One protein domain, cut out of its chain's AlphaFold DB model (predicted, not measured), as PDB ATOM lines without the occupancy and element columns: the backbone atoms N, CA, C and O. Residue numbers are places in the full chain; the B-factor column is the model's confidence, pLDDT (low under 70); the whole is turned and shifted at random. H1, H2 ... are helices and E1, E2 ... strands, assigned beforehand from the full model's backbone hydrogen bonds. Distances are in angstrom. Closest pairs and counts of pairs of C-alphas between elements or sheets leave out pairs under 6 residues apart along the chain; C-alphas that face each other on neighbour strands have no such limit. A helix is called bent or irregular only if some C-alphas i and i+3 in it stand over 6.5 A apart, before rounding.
ATOM      1  N   SER A   3       6.920  12.115 130.036       66.25
ATOM      2  CA  SER A   3       6.246  11.572 128.849       66.25
ATOM      3  C   SER A   3       6.747  12.165 127.527       66.25
ATOM      4  O   SER A   3       6.933  11.436 126.559       66.25
ATOM      5  N   THR A   4       7.025  13.472 127.478       76.38
ATOM      6  CA  THR A   4       7.467  14.147 126.243       76.38
ATOM      7  C   THR A   4       8.878  13.731 125.829       76.38
ATOM      8  O   THR A   4       9.172  13.629 124.642       76.38
ATOM      9  N   LYS A   5       9.747  13.445 126.809       77.50
ATOM     10  CA  LYS A   5      11.120  12.986 126.555       77.50
ATOM     11  C   LYS A   5      11.124  11.593 125.924       77.50
ATOM     12  O   LYS A   5      11.831  11.383 124.948       77.50
ATOM     13  N   TYR A   6      10.292  10.681 126.429       82.12
ATOM     14  CA  TYR A   6      10.140   9.343 125.850       82.12
ATOM     15  C   TYR A   6       9.579   9.384 124.429       82.12
ATOM     16  O   TYR A   6      10.126   8.726 123.553       82.12
ATOM     17  N   LEU A   7       8.560  10.214 124.179       83.69
ATOM     18  CA  LEU A   7       7.964  10.345 122.848       83.69
ATOM     19  C   LEU A   7       8.997  10.777 121.794       83.69
ATOM     20  O   LEU A   7       9.058  10.192 120.716       83.69
ATOM     21  N   LEU A   8       9.839  11.762 122.123       85.94
ATOM     22  CA  LEU A   8      10.895  12.243 121.227       85.94
ATOM     23  C   LEU A   8      11.962  11.173 120.959       85.94
ATOM     24  O   LEU A   8      12.386  11.015 119.817       85.94
ATOM     25  N   VAL A   9      12.359  10.412 121.985       90.06
ATOM     26  CA  VAL A   9      13.337   9.321 121.836       90.06
ATOM     27  C   VAL A   9      12.786   8.207 120.947       90.06
ATOM     28  O   VAL A   9      13.481   7.743 120.045       90.06
ATOM     29  N   THR A  10      11.531   7.801 121.153       88.25
ATOM     30  CA  THR A  10      10.895   6.760 120.338       88.25
ATOM     31  C   THR A  10      10.756   7.193 118.878       88.25
ATOM     32  O   THR A  10      11.028   6.401 117.979       88.25
ATOM     33  N   LEU A  11      10.386   8.453 118.627       86.19
ATOM     34  CA  LEU A  11      10.213   8.974 117.271       86.19
ATOM     35  C   LEU A  11      11.553   9.066 116.521       86.19
ATOM     36  O   LEU A  11      11.628   8.670 115.360       86.19
ATOM     37  N   ALA A  12      12.618   9.507 117.199       87.12
ATOM     38  CA  ALA A  12      13.966   9.564 116.634       87.12
ATOM     39  C   ALA A  12      14.503   8.170 116.262       87.12
ATOM     40  O   ALA A  12      14.989   7.984 115.149       87.12
ATOM     41  N   LEU A  13      14.345   7.176 117.146       83.56
ATOM     42  CA  LEU A  13      14.715   5.782 116.862       83.56
ATOM     43  C   LEU A  13      13.956   5.221 115.657       83.56
ATOM     44  O   LEU A  13      14.548   4.547 114.818       83.56
ATOM     45  N   CYS A  14      12.662   5.527 115.547       83.25
ATOM     46  CA  CYS A  14      11.848   5.115 114.408       83.25
ATOM     47  C   CYS A  14      12.398   5.710 113.102       83.25
ATOM     48  O   CYS A  14      12.670   4.980 112.155       83.25
ATOM     49  N   ILE A  15      12.648   7.021 113.059       81.88
ATOM     50  CA  ILE A  15      13.176   7.688 111.858       81.88
ATOM     51  C   ILE A  15      14.531   7.100 111.444       81.88
ATOM     52  O   ILE A  15      14.747   6.866 110.260       81.88
ATOM     53  N   SER A  16      15.423   6.808 112.395       76.62
ATOM     54  CA  SER A  16      16.722   6.196 112.091       76.62
ATOM     55  C   SER A  16      16.611   4.749 111.602       76.62
ATOM     56  O   SER A  16      17.370   4.356 110.726       76.62
ATOM     57  N   LEU A  17      15.660   3.960 112.117       67.94
ATOM     58  CA  LEU A  17      15.444   2.575 111.677       67.94
ATOM     59  C   LEU A  17      14.774   2.487 110.297       67.94
ATOM     60  O   LEU A  17      15.055   1.564 109.537       67.94
ATOM     61  N   TYR A  18      13.898   3.438 109.962       66.31
ATOM     62  CA  TYR A  18      13.175   3.454 108.684       66.31
ATOM     63  C   TYR A  18      13.850   4.315 107.600       66.31
ATOM     64  O   TYR A  18      13.565   4.132 106.417       66.31
ATOM     65  N   GLY A  19      14.752   5.234 107.962       56.00
ATOM     66  CA  GLY A  19      15.395   6.178 107.038       56.00
ATOM     67  C   GLY A  19      16.510   5.594 106.162       56.00
ATOM     68  O   GLY A  19      16.907   6.219 105.182       56.00
ATOM     69  N   GLU A  20      16.998   4.391 106.468       53.97
ATOM     70  CA  GLU A  20      18.191   3.799 105.835       53.97
ATOM     71  C   GLU A  20      17.880   3.015 104.538       53.97
ATOM     72  O   GLU A  20      18.782   2.475 103.899       53.97
ATOM     73  N   MET A  21      16.617   2.946 104.094       47.22
ATOM     74  CA  MET A  21      16.232   2.160 102.904       47.22
ATOM     75  C   MET A  21      16.492   2.859 101.557       47.22
ATOM     76  O   MET A  21      16.135   2.326 100.507       47.22
ATOM     77  N   ALA A  22      17.136   4.027 101.547       49.53
ATOM     78  CA  ALA A  22      17.439   4.778 100.329       49.53
ATOM     79  C   ALA A  22      18.897   4.611  99.869       49.53
ATOM     80  O   ALA A  22      19.514   5.566  99.397       49.53
ATOM     81  N   LEU A  23      19.478   3.409  99.959       45.00
ATOM     82  CA  LEU A  23      20.742   3.138  99.269       45.00
ATOM     83  C   LEU A  23      20.459   2.810  97.797       45.00
ATOM     84  O   LEU A  23      20.573   1.673  97.340       45.00
ATOM     85  N   GLY A  24      20.046   3.843  97.060       53.28
ATOM     86  CA  GLY A  24      19.954   3.801  95.608       53.28
ATOM     87  C   GLY A  24      21.277   3.303  95.035       53.28
ATOM     88  O   GLY A  24      22.351   3.779  95.413       53.28
ATOM     89  N   ARG A  25      21.216   2.310  94.140       57.12
ATOM     90  CA  ARG A  25      22.410   1.820  93.447       57.12
ATOM     91  C   ARG A  25      23.073   3.008  92.743       57.12
ATOM     92  O   ARG A  25      22.450   3.629  91.886       57.12
ATOM     93  N   LYS A  26      24.321   3.324  93.102       55.75
ATOM     94  CA  LYS A  26      25.123   4.314  92.371       55.75
ATOM     95  C   LYS A  26      25.375   3.789  90.963       55.75
ATOM     96  O   LYS A  26      26.017   2.754  90.799       55.75
ATOM     97  N   CYS A  27      24.900   4.514  89.961       62.97
ATOM     98  CA  CYS A  27      25.276   4.258  88.578       62.97
ATOM     99  C   CYS A  27      26.668   4.821  88.286       62.97
ATOM    100  O   CYS A  27      27.004   5.917  88.735       62.97
ATOM    101  N   ASN A  28      27.454   4.098  87.486       67.88
ATOM    102  CA  ASN A  28      28.710   4.599  86.940       67.88
ATOM    103  C   ASN A  28      28.533   4.911  85.440       67.88
ATOM    104  O   ASN A  28      28.667   4.008  84.615       67.88
ATOM    105  N   PRO A  29      28.265   6.173  85.055       60.78
ATOM    106  CA  PRO A  29      28.090   6.546  83.647       60.78
ATOM    107  C   PRO A  29      29.376   6.405  82.809       60.78
ATOM    108  O   PRO A  29      29.307   6.460  81.580       60.78
ATOM    109  N   ASN A  30      30.528   6.205  83.463       63.62
ATOM    110  CA  ASN A  30      31.845   6.016  82.852       63.62
ATOM    111  C   ASN A  30      32.303   4.547  82.838       63.62
ATOM    112  O   ASN A  30      33.481   4.276  82.609       63.62
ATOM    113  N   ALA A  31      31.412   3.587  83.107       68.44
ATOM    114  CA  ALA A  31      31.745   2.173  82.971       68.44
ATOM    115  C   ALA A  31      32.154   1.834  81.523       68.44
ATOM    116  O   ALA A  31      31.672   2.438  80.562       68.44
ATOM    117  N   PHE A  32      33.055   0.862  81.365       70.75
ATOM    118  CA  PHE A  32      33.470   0.384  80.048       70.75
ATOM    119  C   PHE A  32      32.279  -0.253  79.320       70.75
ATOM    120  O   PHE A  32      31.634  -1.163  79.843       70.75
ATOM    121  N   CYS A  33      31.992   0.219  78.107       71.94
ATOM    122  CA  CYS A  33      30.778  -0.150  77.390       71.94
ATOM    123  C   CYS A  33      31.033  -1.236  76.357       71.94
ATOM    124  O   CYS A  33      31.666  -1.006  75.329       71.94
ATOM    125  N   THR A  34      30.460  -2.412  76.590       77.75
ATOM    126  CA  THR A  34      30.385  -3.464  75.576       77.75
ATOM    127  C   THR A  34      29.307  -3.117  74.545       77.75
ATOM    128  O   THR A  34      28.225  -2.642  74.907       77.75
ATOM    129  N   GLN A  35      29.558  -3.372  73.259       81.94
ATOM    130  CA  GLN A  35      28.547  -3.246  72.201       81.94
ATOM    131  C   GLN A  35      27.687  -4.511  72.124       81.94
ATOM    132  O   GLN A  35      27.778  -5.293  71.184       81.94
ATOM    133  N   VAL A  36      26.879  -4.737  73.159       83.88
ATOM    134  CA  VAL A  36      25.902  -5.828  73.194       83.88
ATOM    135  C   VAL A  36      24.500  -5.246  73.262       83.88
ATOM    136  O   VAL A  36      24.189  -4.440  74.139       83.88
ATOM    137  N   VAL A  37      23.651  -5.655  72.325       86.00
ATOM    138  CA  VAL A  37      22.255  -5.229  72.297       86.00
ATOM    139  C   VAL A  37      21.530  -5.817  73.507       86.00
ATOM    140  O   VAL A  37      21.646  -7.008  73.794       86.00
ATOM    141  N   VAL A  38      20.779  -4.984  74.226       86.38
ATOM    142  CA  VAL A  38      19.975  -5.404  75.378       86.38
ATOM    143  C   VAL A  38      18.528  -4.972  75.208       86.38
ATOM    144  O   VAL A  38      18.243  -3.884  74.714       86.38
ATOM    145  N   CYS A  39      17.606  -5.822  75.649       89.50
ATOM    146  CA  CYS A  39      16.209  -5.452  75.817       89.50
ATOM    147  C   CYS A  39      15.986  -4.976  77.256       89.50
ATOM    148  O   CYS A  39      16.581  -5.500  78.205       89.50
ATOM    149  N   ALA A  40      15.159  -3.954  77.414       87.19
ATOM    150  CA  ALA A  40      14.797  -3.424  78.710       87.19
ATOM    151  C   ALA A  40      13.314  -3.077  78.780       87.19
ATOM    152  O   ALA A  40      12.669  -2.803  77.767       87.19
ATOM    153  N   LYS A  41      12.782  -3.073  80.001       87.31
ATOM    154  CA  LYS A  41      11.365  -2.865  80.289       87.31
ATOM    155  C   LYS A  41      11.165  -1.745  81.301       87.31
ATOM    156  O   LYS A  41      11.892  -1.661  82.290       87.31
ATOM    157  N   ARG A  42      10.151  -0.918  81.052       86.31
ATOM    158  CA  ARG A  42       9.645   0.143  81.931       86.31
ATOM    159  C   ARG A  42       8.124   0.026  82.004       86.31
ATOM    160  O   ARG A  42       7.437   0.367  81.042       86.31
ATOM    161  N   GLY A  43       7.581  -0.467  83.117       84.62
ATOM    162  CA  GLY A  43       6.146  -0.773  83.197       84.62
ATOM    163  C   GLY A  43       5.743  -1.761  82.094       84.62
ATOM    164  O   GLY A  43       6.321  -2.840  82.012       84.62
ATOM    165  N   ASN A  44       4.822  -1.379  81.203       86.31
ATOM    166  CA  ASN A  44       4.437  -2.178  80.024       86.31
ATOM    167  C   ASN A  44       5.215  -1.842  78.737       86.31
ATOM    168  O   ASN A  44       4.934  -2.415  77.687       86.31
ATOM    169  N   GLN A  45       6.181  -0.925  78.792       86.00
ATOM    170  CA  GLN A  45       6.973  -0.528  77.630       86.00
ATOM    171  C   GLN A  45       8.240  -1.373  77.530       86.00
ATOM    172  O   GLN A  45       8.953  -1.539  78.519       86.00
ATOM    173  N   TYR A  46       8.548  -1.839  76.322       89.31
ATOM    174  CA  TYR A  46       9.807  -2.503  75.994       89.31
ATOM    175  C   TYR A  46      10.615  -1.624  75.049       89.31
ATOM    176  O   TYR A  46      10.064  -1.016  74.131       89.31
ATOM    177  N   LYS A  47      11.923  -1.552  75.277       87.56
ATOM    178  CA  LYS A  47      12.843  -0.817  74.417       87.56
ATOM    179  C   LYS A  47      14.166  -1.557  74.310       87.56
ATOM    180  O   LYS A  47      14.711  -2.032  75.306       87.56
ATOM    181  N   THR A  48      14.678  -1.620  73.090       89.44
ATOM    182  CA  THR A  48      15.995  -2.173  72.791       89.44
ATOM    183  C   THR A  48      17.037  -1.063  72.843       89.44
ATOM    184  O   THR A  48      16.811   0.037  72.334       89.44
ATOM    185  N   PHE A  49      18.179  -1.354  73.453       87.56
ATOM    186  CA  PHE A  49      19.328  -0.465  73.553       87.56
ATOM    187  C   PHE A  49      20.533  -1.135  72.905       87.56
ATOM    188  O   PHE A  49      20.743  -2.336  73.066       87.56
ATOM    189  N   SER A  50      21.347  -0.358  72.197       87.06
ATOM    190  CA  SER A  50      22.503  -0.882  71.456       87.06
ATOM    191  C   SER A  50      23.669  -1.288  72.368       87.06
ATOM    192  O   SER A  50      24.639  -1.885  71.907       87.06
ATOM    193  N   SER A  51      23.601  -0.929  73.653       82.44
ATOM    194  CA  SER A  51      24.588  -1.259  74.680       82.44
ATOM    195  C   SER A  51      23.959  -1.181  76.082       82.44
ATOM    196  O   SER A  51      23.122  -0.300  76.313       82.44
ATOM    197  N   PRO A  52      24.389  -2.011  77.055       82.12
ATOM    198  CA  PRO A  52      23.987  -1.895  78.460       82.12
ATOM    199  C   PRO A  52      24.302  -0.519  79.061       82.12
ATOM    200  O   PRO A  52      23.499   0.007  79.822       82.12
ATOM    201  N   CYS A  53      25.391   0.131  78.650       82.00
ATOM    202  CA  CYS A  53      25.691   1.489  79.102       82.00
ATOM    203  C   CYS A  53      24.643   2.515  78.672       82.00
ATOM    204  O   CYS A  53      24.395   3.492  79.372       82.00
ATOM    205  N   GLN A  54      24.070   2.345  77.478       82.88
ATOM    206  CA  GLN A  54      23.050   3.262  76.981       82.88
ATOM    207  C   GLN A  54      21.771   3.130  77.813       82.88
ATOM    208  O   GLN A  54      21.139   4.137  78.123       82.88
ATOM    209  N   LEU A  55      21.437   1.901  78.212       83.62
ATOM    210  CA  LEU A  55      20.361   1.623  79.154       83.62
ATOM    211  C   LEU A  55      20.624   2.294  80.511       83.62
ATOM    212  O   LEU A  55      19.759   3.006  81.012       83.62
ATOM    213  N   GLU A  56      21.823   2.126  81.074       78.69
ATOM    214  CA  GLU A  56      22.183   2.726  82.365       78.69
ATOM    215  C   GLU A  56      22.170   4.258  82.332       78.69
ATOM    216  O   GLU A  56      21.637   4.866  83.251       78.69
ATOM    217  N   ARG A  57      22.658   4.907  81.264       78.62
ATOM    218  CA  ARG A  57      22.584   6.379  81.129       78.62
ATOM    219  C   ARG A  57      21.150   6.898  81.160       78.62
ATOM    220  O   ARG A  57      20.889   7.923  81.776       78.62
ATOM    221  N   VAL A  58      20.225   6.195  80.507       80.25
ATOM    222  CA  VAL A  58      18.801   6.568  80.499       80.25
ATOM    223  C   VAL A  58      18.149   6.306  81.858       80.25
ATOM    224  O   VAL A  58      17.227   7.021  82.234       80.25
ATOM    225  N   GLY A  59      18.627   5.303  82.597       77.06
ATOM    226  CA  GLY A  59      18.172   5.006  83.953       77.06
ATOM    227  C   GLY A  59      18.834   5.830  85.060       77.06
ATOM    228  O   GLY A  59      18.422   5.705  86.208       77.06
ATOM    229  N   CYS A  60      19.850   6.637  84.739       73.56
ATOM    230  CA  CYS A  60      20.651   7.379  85.713       73.56
ATOM    231  C   CYS A  60      21.094   8.760  85.199       73.56
ATOM    232  O   CYS A  60      22.295   8.993  85.025       73.56
ATOM    233  N   PRO A  61      20.153   9.703  85.001       65.12
ATOM    234  CA  PRO A  61      20.473  11.060  84.552       65.12
ATOM    235  C   PRO A  61      21.379  11.827  85.536       65.12
ATOM    236  O   PRO A  61      22.181  12.647  85.101       65.12
ATOM    237  N   GLU A  62      21.325  11.508  86.837       63.81
ATOM    238  CA  GLU A  62      22.127  12.155  87.896       63.81
ATOM    239  C   GLU A  62      22.812  11.145  88.843       63.81
ATOM    240  O   GLU A  62      23.028  11.401  90.028       63.81
ATOM    241  N   GLY A  63      23.118   9.940  88.348       58.22
ATOM    242  CA  GLY A  63      23.734   8.880  89.164       58.22
ATOM    243  C   GLY A  63      22.789   8.218  90.177       58.22
ATOM    244  O   GLY A  63      23.253   7.476  91.047       58.22
ATOM    245  N   LYS A  64      21.478   8.463  90.053       57.38
ATOM    246  CA  LYS A  64      20.409   7.840  90.840       57.38
ATOM    247  C   LYS A  64      19.473   7.060  89.926       57.38
ATOM    248  O   LYS A  64      19.076   7.571  88.884       57.38
ATOM    249  N   ILE A  65      19.123   5.848  90.349       63.34
ATOM    250  CA  ILE A  65      18.041   5.074  89.741       63.34
ATOM    251  C   ILE A  65      16.724   5.629  90.278       63.34
ATOM    252  O   ILE A  65      16.453   5.514  91.472       63.34
ATOM    253  N   GLU A  66      15.936   6.241  89.403       61.31
ATOM    254  CA  GLU A  66      14.585   6.698  89.727       61.31
ATOM    255  C   GLU A  66      13.562   5.574  89.518       61.31
ATOM    256  O   GLU A  66      13.754   4.666  88.700       61.31
ATOM    257  N   ASP A  67      12.451   5.629  90.250       63.97
ATOM    258  CA  ASP A  67      11.344   4.703  90.039       63.97
ATOM    259  C   ASP A  67      10.782   4.839  88.620       63.97
ATOM    260  O   ASP A  67      10.532   5.928  88.097       63.97
ATOM    261  N   GLY A  68      10.584   3.691  87.972       65.94
ATOM    262  CA  GLY A  68      10.094   3.644  86.603       65.94
ATOM    263  C   GLY A  68      11.151   3.973  85.554       65.94
ATOM    264  O   GLY A  68      10.805   4.580  84.549       65.94
ATOM    265  N   ILE A  69      12.405   3.559  85.715       76.00
ATOM    266  CA  ILE A  69      13.375   3.516  84.608       76.00
ATOM    267  C   ILE A  69      13.253   2.225  83.783       76.00
ATOM    268  O   ILE A  69      12.636   1.242  84.202       76.00
ATOM    269  N   PHE A  70      13.864   2.210  82.596       79.06
ATOM    270  CA  PHE A  70      14.066   0.967  81.854       79.06
ATOM    271  C   PHE A  70      15.088   0.097  82.595       79.06
ATOM    272  O   PHE A  70      16.214   0.520  82.833       79.06
ATOM    273  N   THR A  71      14.706  -1.131  82.936       77.88
ATOM    274  CA  THR A  71      15.599  -2.126  83.546       77.88
ATOM    275  C   THR A  71      15.815  -3.282  82.585       77.88
ATOM    276  O   THR A  71      14.927  -3.609  81.795       77.88
ATOM    277  N   ARG A  72      17.007  -3.889  82.612       76.62
ATOM    278  CA  ARG A  72      17.337  -5.015  81.730       76.62
ATOM    279  C   ARG A  72      16.311  -6.123  81.950       76.62
ATOM    280  O   ARG A  72      16.166  -6.608  83.070       76.62
ATOM    281  N   THR A  73      15.617  -6.532  80.893       71.25
ATOM    282  CA  THR A  73      14.798  -7.738  80.973       71.25
ATOM    283  C   THR A  73      15.754  -8.920  81.039       71.25
ATOM    284  O   THR A  73      16.686  -9.028  80.239       71.25
TER     285      THR A  73
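Overview. This is residues 3 to 73 of the 77 residues of an uncharacterized protein of Oncopeltus fasciatus (UniProt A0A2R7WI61). A long helix, H1, sticks out like a handle from a small head, with residues 3 to 22 standing free; the head holds a two-stranded hairpin, E1 and E2, the short helix H2 near one end of that hairpin, and long loops. Residues 26 to 37 arch past H2 to reach E1, and the closing stretch folds back to the hairpin, where residues 71 to 72 pair with residues 40 to 41 of E1. The printed part has 71 residues with two named helices and two named strands, in the order H1, E1, E2, H2; the sheet E1 - E2 is antiparallel, and the class is mixed, helices and strands. The whole is extended, with a radius of gyration of the C-alphas of 18.9 A, and the C-alphas span 62 by 29 by 16 A, the handle making the length.

Along the chain. H1 is residues 3 to 21, from C-alpha 3 at (6.246, 11.572, 128.849) to C-alpha 21 at (16.232, 2.160, 102.904), 29.4 A. H1 is irregular, but only just: C-alphas 18 and 21 are 6.7 A apart. E1 is residues 38 to 42, 13.4 A long, and E2 is residues 45 to 49, 13.0 A long. H2, residues 52 to 59, measures 10.6 A and ends with C-alpha 59 at (18.172, 5.006, 83.953).

Arrangement. E1 and E2 form a hairpin, antiparallel, with 152 degrees between their N-to-C directions. The C-alphas of residues 39 and 48 face each other at 4.5 A; N 40 and O 47 are within hydrogen-bond range at 2.9 A, as are N 49 and O 38 at 2.8 A. Residues 71 to 72 pair with residues 40 to 41 of E1, antiparallel. The closest C-alphas of E1 and H2 are those of Val 38 and Pro 52, 6.2 A apart. The closest C-alphas of E2 and H2 are those of Phe 49 and Leu 55, 6.1 A apart. H1 is apart from E2 and from H2. In H2 every O i to N i+4 pair is within hydrogen-bond range; in H1, 13 of 15 are.

Size, cuts and confidence. The C-alphas of Ser 3 and Gln 35, the two farthest apart, are 62.7 A from each other. Without residues 3 to 22, the other 51 residues span 26 by 25 by 14 A, with a radius of gyration of 10.5 A. The printed part has no cut. The link from H1 to E1 is long, with 16 residues; the links from E1 to E2 and from E2 to H2 are tight. The mean pLDDT of the printed part is 74.8, and it is under 70 at residue 3, residues 17 to 31 and residues 61 to 68.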